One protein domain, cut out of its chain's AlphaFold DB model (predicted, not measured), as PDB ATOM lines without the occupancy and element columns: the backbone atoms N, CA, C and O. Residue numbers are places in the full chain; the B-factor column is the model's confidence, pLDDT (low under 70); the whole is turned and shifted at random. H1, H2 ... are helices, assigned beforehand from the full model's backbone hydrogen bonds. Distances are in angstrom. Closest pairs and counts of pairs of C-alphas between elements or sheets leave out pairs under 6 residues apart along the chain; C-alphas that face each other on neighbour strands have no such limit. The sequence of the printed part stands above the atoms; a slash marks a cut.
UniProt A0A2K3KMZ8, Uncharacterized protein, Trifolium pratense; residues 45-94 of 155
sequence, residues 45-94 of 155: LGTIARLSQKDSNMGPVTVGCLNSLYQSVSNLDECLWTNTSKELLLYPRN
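What this domain is: This is residues 45 to 94 of the 155 residues of an uncharacterized protein of Trifolium pratense (UniProt A0A2K3KMZ8). Three short helices make a small elongated body: H1 crosses H2, and H3 folds back beside the last part of H2 as a staggered helical hairpin. Loops stick out at the two far ends, residues 54 to 59 and residues 79 to 85, of which 83 to 85 belong to H3. The printed part has 50 residues, with helices H1, H2, H3 in chain order and no named strand, class all helix. It is only just compact, close to loose, with a radius of gyration of the C-alphas of 11.5 A and spans of 36 by 21 by 16 A.

Where its parts are: H1, residues 45 to 53, starts at C-alpha 45 (22.312, -20.600, -1.017) and is 12.8 A long. H2, residues 65 to 74, is 14.2 A long. H3, residues 83 to 90, is 10.5 A long and ends at C-alpha 90 (19.839, -12.854, -6.939).

How they stand to each other: H1 and H2 touch, about perpendicular at 87 degrees; the closest C-alphas, Ala 49 and Asn 67, are 5.7 A apart. H1 and H3 touch, about perpendicular at 84 degrees, closest at the C-alphas of Gly 46 and Leu 90, 6.2 A. The hairpin of H2 and H3 runs opposite ways at a shallow tilt of 16 degrees; they touch, closest at the C-alphas of Val 73 and Lys 86, 6.9 A. Every O i to N i+4 pair is within hydrogen-bond range in H2 and H3, and 4 of 5 in H1.

The domain as a whole: The C-alphas farthest apart, of Met 58 and Cys 79, are 36.4 A apart. The printed part has no cut; the link H1 to H2 is long. Residues 55 to 60 and 80 have pLDDT under 70.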
ATOM      1  N   LEU A  45      21.274 -21.424  -1.658       89.75
ATOM      2  CA  LEU A  45      22.312 -20.600  -1.017       89.75
ATOM      3  C   LEU A  45      22.209 -19.111  -1.390       89.75
ATOM      4  O   LEU A  45      22.508 -18.251  -0.564       89.75
ATOM      5  N   GLY A  46      21.756 -18.798  -2.609       89.00
ATOM      6  CA  GLY A  46      21.509 -17.418  -3.034       89.00
ATOM      7  C   GLY A  46      20.387 -16.740  -2.239       89.00
ATOM      8  O   GLY A  46      20.520 -15.566  -1.902       89.00
ATOM      9  N   THR A  47      19.346 -17.481  -1.839       89.69
ATOM     10  CA  THR A  47      18.290 -16.986  -0.939       89.69
ATOM     11  C   THR A  47      18.860 -16.664   0.438       89.69
ATOM     12  O   THR A  47      18.601 -15.589   0.970       89.69
ATOM     13  N   ILE A  48      19.708 -17.538   0.993       89.25
ATOM     14  CA  ILE A  48      20.381 -17.282   2.279       89.25
ATOM     15  C   ILE A  48      21.251 -16.024   2.183       89.25
ATOM     16  O   ILE A  48      21.162 -15.144   3.037       89.25
ATOM     17  N   ALA A  49      22.057 -15.902   1.124       89.94
ATOM     18  CA  ALA A  49      22.914 -14.739   0.913       89.94
ATOM     19  C   ALA A  49      22.105 -13.437   0.767       89.94
ATOM     20  O   ALA A  49      22.482 -12.421   1.353       89.94
ATOM     21  N   ARG A  50      20.976 -13.477   0.043       88.94
ATOM     22  CA  ARG A  50      20.022 -12.364  -0.097       88.94
ATOM     23  C   ARG A  50      19.449 -11.947   1.253       88.94
ATOM     24  O   ARG A  50      19.548 -10.782   1.632       88.94
ATOM     25  N   LEU A  51      18.865 -12.900   1.980       87.00
ATOM     26  CA  LEU A  51      18.202 -12.652   3.261       87.00
ATOM     27  C   LEU A  51      19.184 -12.151   4.322       87.00
ATOM     28  O   LEU A  51      18.836 -11.281   5.112       87.00
ATOM     29  N   SER A  52      20.430 -12.627   4.289       84.88
ATOM     30  CA  SER A  52      21.486 -12.204   5.210       84.88
ATOM     31  C   SER A  52      21.893 -10.732   5.068       84.88
ATOM     32  O   SER A  52      22.479 -10.170   5.991       84.88
ATOM     33  N   GLN A  53      21.626 -10.117   3.912       78.12
ATOM     34  CA  GLN A  53      21.924  -8.708   3.636       78.12
ATOM     35  C   GLN A  53      20.729  -7.785   3.846       78.12
ATOM     36  O   GLN A  53      20.891  -6.567   3.817       78.12
ATOM     37  N   LYS A  54      19.533  -8.345   4.033       75.12
ATOM     38  CA  LYS A  54      18.340  -7.572   4.355       75.12
ATOM     39  C   LYS A  54      18.500  -7.057   5.785       75.12
ATOM     40  O   LYS A  54      18.821  -7.841   6.678       75.12
ATOM     41  N   ASP A  55      18.288  -5.761   5.999       61.47
ATOM     42  CA  ASP A  55      18.314  -5.172   7.339       61.47
ATOM     43  C   ASP A  55      17.261  -5.868   8.207       61.47
ATOM     44  O   ASP A  55      16.055  -5.658   8.071       61.47
ATOM     45  N   SER A  56      17.732  -6.766   9.065       66.81
ATOM     46  CA  SER A  56      16.906  -7.464  10.035       66.81
ATOM     47  C   SER A  56      17.021  -6.763  11.383       66.81
ATOM     48  O   SER A  56      18.022  -6.107  11.682       66.81
ATOM     49  N   ASN A  57      16.036  -6.971  12.254       65.31
ATOM     50  CA  ASN A  57      16.082  -6.488  13.640       65.31
ATOM     51  C   ASN A  57      17.296  -7.028  14.434       65.31
ATOM     52  O   ASN A  57      17.556  -6.571  15.543       65.31
ATOM     53  N   MET A  58      18.024  -8.004  13.879       66.25
ATOM     54  CA  MET A  58      19.191  -8.656  14.470       66.25
ATOM     55  C   MET A  58      20.530  -8.094  13.940       66.25
ATOM     56  O   MET A  58      21.593  -8.537  14.371       66.25
ATOM     57  N   GLY A  59      20.491  -7.089  13.054       66.31
ATOM     58  CA  GLY A  59      21.664  -6.515  12.389       66.31
ATOM     59  C   GLY A  59      22.126  -7.327  11.168       66.31
ATOM     60  O   GLY A  59      21.569  -8.392  10.879       66.31
ATOM     61  N   PRO A  60      23.120  -6.827  10.411       68.62
ATOM     62  CA  PRO A  60      23.637  -7.515   9.234       68.62
ATOM     63  C   PRO A  60      24.369  -8.799   9.635       68.62
ATOM     64  O   PRO A  60      25.356  -8.776  10.375       68.62
ATOM     65  N   VAL A  61      23.898  -9.931   9.114       80.38
ATOM     66  CA  VAL A  61      24.550 -11.232   9.287       80.38
ATOM     67  C   VAL A  61      25.540 -11.424   8.137       80.38
ATOM     68  O   VAL A  61      25.256 -11.100   6.984       80.38
ATOM     69  N   THR A  62      26.741 -11.918   8.439       81.19
ATOM     70  CA  THR A  62      27.745 -12.248   7.417       81.19
ATOM     71  C   THR A  62      27.884 -13.760   7.307       81.19
ATOM     72  O   THR A  62      28.331 -14.415   8.247       81.19
ATOM     73  N   VAL A  63      27.555 -14.316   6.142       86.19
ATOM     74  CA  VAL A  63      27.697 -15.738   5.797       86.19
ATOM     75  C   VAL A  63      28.962 -15.940   4.956       86.19
ATOM     76  O   VAL A  63      28.928 -16.355   3.799       86.19
ATOM     77  N   GLY A  64      30.116 -15.604   5.536       88.00
ATOM     78  CA  GLY A  64      31.427 -15.811   4.913       88.00
ATOM     79  C   GLY A  64      31.524 -15.286   3.472       88.00
ATOM     80  O   GLY A  64      31.172 -14.142   3.188       88.00
ATOM     81  N   CYS A  65      31.999 -16.134   2.551       90.25
ATOM     82  CA  CYS A  65      32.181 -15.772   1.142       90.25
ATOM     83  C   CYS A  65      30.870 -15.644   0.348       90.25
ATOM     84  O   CYS A  65      30.894 -15.070  -0.742       90.25
ATOM     85  N   LEU A  66      29.732 -16.121   0.873       89.94
ATOM     86  CA  LEU A  66      28.441 -16.000   0.186       89.94
ATOM     87  C   LEU A  66      27.992 -14.540   0.081       89.94
ATOM     88  O   LEU A  66      27.444 -14.159  -0.950       89.94
ATOM     89  N   ASN A  67      28.292 -13.703   1.079       89.12
ATOM     90  CA  ASN A  67      28.032 -12.262   0.992       89.12
ATOM     91  C   ASN A  67      28.833 -11.621  -0.149       89.12
ATOM     92  O   ASN A  67      28.276 -10.865  -0.940       89.12
ATOM     93  N   SER A  68      30.125 -11.945  -0.264       91.50
ATOM     94  CA  SER A  68      30.974 -11.432  -1.347       91.50
ATOM     95  C   SER A  68      30.509 -11.920  -2.717       91.50
ATOM     96  O   SER A  68      30.470 -11.134  -3.660       91.50
ATOM     97  N   LEU A  69      30.118 -13.196  -2.826       91.50
ATOM     98  CA  LEU A  69      29.575 -13.760  -4.060       91.50
ATOM     99  C   LEU A  69      28.279 -13.053  -4.468       91.50
ATOM    100  O   LEU A  69      28.163 -12.617  -5.610       91.50
ATOM    101  N   TYR A  70      27.340 -12.874  -3.536       91.56
ATOM    102  CA  TYR A  70      26.098 -12.154  -3.808       91.56
ATOM    103  C   TYR A  70      26.364 -10.712  -4.250       91.56
ATOM    104  O   TYR A  70      25.803 -10.276  -5.248       91.56
ATOM    105  N   GLN A  71      27.256  -9.995  -3.560       90.75
ATOM    106  CA  GLN A  71      27.639  -8.627  -3.925       90.75
ATOM    107  C   GLN A  71      28.298  -8.552  -5.308       90.75
ATOM    108  O   GLN A  71      28.060  -7.620  -6.074       90.75
ATOM    109  N   SER A  72      29.103  -9.550  -5.675       91.31
ATOM    110  CA  SER A  72      29.675  -9.633  -7.021       91.31
ATOM    111  C   SER A  72      28.594  -9.804  -8.087       91.31
ATOM    112  O   SER A  72      28.693  -9.199  -9.150       91.31
ATOM    113  N   VAL A  73      27.570 -10.618  -7.816       91.00
ATOM    114  CA  VAL A  73      26.438 -10.812  -8.732       91.00
ATOM    115  C   VAL A  73      25.570  -9.554  -8.794       91.00
ATOM    116  O   VAL A  73      25.180  -9.141  -9.883       91.00
ATOM    117  N   SER A  74      25.296  -8.895  -7.663       89.50
ATOM    118  CA  SER A  74      24.475  -7.676  -7.627       89.50
ATOM    119  C   SER A  74      25.136  -6.505  -8.349       89.50
ATOM    120  O   SER A  74      24.444  -5.703  -8.973       89.50
ATOM    121  N   ASN A  75      26.468  -6.438  -8.328       90.31
ATOM    122  CA  ASN A  75      27.250  -5.383  -8.975       90.31
ATOM    123  C   ASN A  75      27.696  -5.744 -10.405       90.31
ATOM    124  O   ASN A  75      28.441  -4.983 -11.015       90.31
ATOM    125  N   LEU A  76      27.253  -6.885 -10.948       87.94
ATOM    126  CA  LEU A  76      27.583  -7.309 -12.310       87.94
ATOM    127  C   LEU A  76      26.962  -6.361 -13.354       87.94
ATOM    128  O   LEU A  76      25.788  -5.999 -13.234       87.94
ATOM    129  N   ASP A  77      27.749  -5.984 -14.363       81.94
ATOM    130  CA  ASP A  77      27.367  -5.059 -15.440       81.94
ATOM    131  C   ASP A  77      26.456  -5.736 -16.491       81.94
ATOM    132  O   ASP A  77      26.659  -6.900 -16.853       81.94
ATOM    133  N   GLU A  78      25.469  -4.992 -16.999       73.12
ATOM    134  CA  GLU A  78      24.502  -5.433 -18.016       73.12
ATOM    135  C   GLU A  78      25.157  -5.787 -19.363       73.12
ATOM    136  O   GLU A  78      24.604  -6.560 -20.145       73.12
ATOM    137  N   CYS A  79      26.350  -5.263 -19.662       71.12
ATOM    138  CA  CYS A  79      27.030  -5.570 -20.923       71.12
ATOM    139  C   CYS A  79      27.523  -7.024 -21.018       71.12
ATOM    140  O   CYS A  79      27.717  -7.533 -22.124       71.12
ATOM    141  N   LEU A  80      27.717  -7.698 -19.880       64.19
ATOM    142  CA  LEU A  80      28.149  -9.094 -19.839       64.19
ATOM    143  C   LEU A  80      26.969 -10.060 -19.723       64.19
ATOM    144  O   LEU A  80      27.083 -11.187 -20.199       64.19
ATOM    145  N   TRP A  81      25.852  -9.636 -19.121       74.12
ATOM    146  CA  TRP A  81      24.731 -10.501 -18.745       74.12
ATOM    147  C   TRP A  81      23.378  -9.802 -18.889       74.12
ATOM    148  O   TRP A  81      23.245  -8.613 -18.624       74.12
ATOM    149  N   THR A  82      22.335 -10.559 -19.243       79.94
ATOM    150  CA  THR A  82      20.976  -9.999 -19.287       79.94
ATOM    151  C   THR A  82      20.449  -9.727 -17.876       79.94
ATOM    152  O   THR A  82      20.726 -10.498 -16.951       79.94
ATOM    153  N   ASN A  83      19.633  -8.679 -17.715       80.38
ATOM    154  CA  ASN A  83      18.961  -8.372 -16.443       80.38
ATOM    155  C   ASN A  83      18.176  -9.574 -15.900       80.38
ATOM    156  O   ASN A  83      18.247  -9.887 -14.717       80.38
ATOM    157  N   THR A  84      17.557 -10.331 -16.799       77.94
ATOM    158  CA  THR A  84      16.861 -11.589 -16.519       77.94
ATOM    159  C   THR A  84      17.769 -12.645 -15.880       77.94
ATOM    160  O   THR A  84      17.405 -13.290 -14.898       77.94
ATOM    161  N   SER A  85      18.985 -12.827 -16.402       80.69
ATOM    162  CA  SER A  85      19.951 -13.769 -15.828       80.69
ATOM    163  C   SER A  85      20.393 -13.322 -14.432       80.69
ATOM    164  O   SER A  85      20.477 -14.139 -13.515       80.69
ATOM    165  N   LYS A  86      20.630 -12.019 -14.250       85.69
ATOM    166  CA  LYS A  86      21.031 -11.433 -12.964       85.69
ATOM    167  C   LYS A  86      19.951 -11.616 -11.896       85.69
ATOM    168  O   LYS A  86      20.265 -12.038 -10.784       85.69
ATOM    169  N   GLU A  87      18.688 -11.385 -12.249       86.19
ATOM    170  CA  GLU A  87      17.538 -11.658 -11.382       86.19
ATOM    171  C   GLU A  87      17.489 -13.124 -10.942       86.19
ATOM    172  O   GLU A  87      17.287 -13.384  -9.761       86.19
ATOM    173  N   LEU A  88      17.765 -14.082 -11.834       84.44
ATOM    174  CA  LEU A  88      17.763 -15.512 -11.498       84.44
ATOM    175  C   LEU A  88      18.793 -15.877 -10.413       84.44
ATOM    176  O   LEU A  88      18.533 -16.729  -9.566       84.44
ATOM    177  N   LEU A  89      19.973 -15.251 -10.438       87.12
ATOM    178  CA  LEU A  89      21.022 -15.517  -9.450       87.12
ATOM    179  C   LEU A  89      20.774 -14.811  -8.114       87.12
ATOM    180  O   LEU A  89      21.130 -15.350  -7.066       87.12
ATOM    181  N   LEU A  90      20.186 -13.612  -8.145       88.94
ATOM    182  CA  LEU A  90      19.839 -12.854  -6.939       88.94
ATOM    183  C   LEU A  90      18.560 -13.387  -6.277       88.94
ATOM    184  O   LEU A  90      18.420 -13.330  -5.053       88.94
ATOM    185  N   TYR A  91      17.648 -13.940  -7.076       89.00
ATOM    186  CA  TYR A  91      16.364 -14.486  -6.651       89.00
ATOM    187  C   TYR A  91      16.163 -15.928  -7.137       89.00
ATOM    188  O   TYR A  91      15.246 -16.204  -7.915       89.00
ATOM    189  N   PRO A  92      17.007 -16.872  -6.677       87.44
ATOM    190  CA  PRO A  92      16.874 -18.267  -7.064       87.44
ATOM    191  C   PRO A  92      15.560 -18.852  -6.543       87.44
ATOM    192  O   PRO A  92      15.136 -18.570  -5.422       87.44
ATOM    193  N   ARG A  93      14.940 -19.706  -7.357       85.75
ATOM    194  CA  ARG A  93      13.723 -20.434  -6.990       85.75
ATOM    195  C   ARG A  93      14.064 -21.707  -6.228       85.75
ATOM    196  O   ARG A  93      14.992 -22.427  -6.600       85.75
ATOM    197  N   ASN A  94      13.304 -21.988  -5.174       85.12
ATOM    198  CA  ASN A  94      13.396 -23.249  -4.453       85.12
ATOM    199  C   ASN A  94      12.807 -24.378  -5.319       85.12
ATOM    200  O   ASN A  94      11.662 -24.303  -5.756       85.12
TER     201      ASN A  94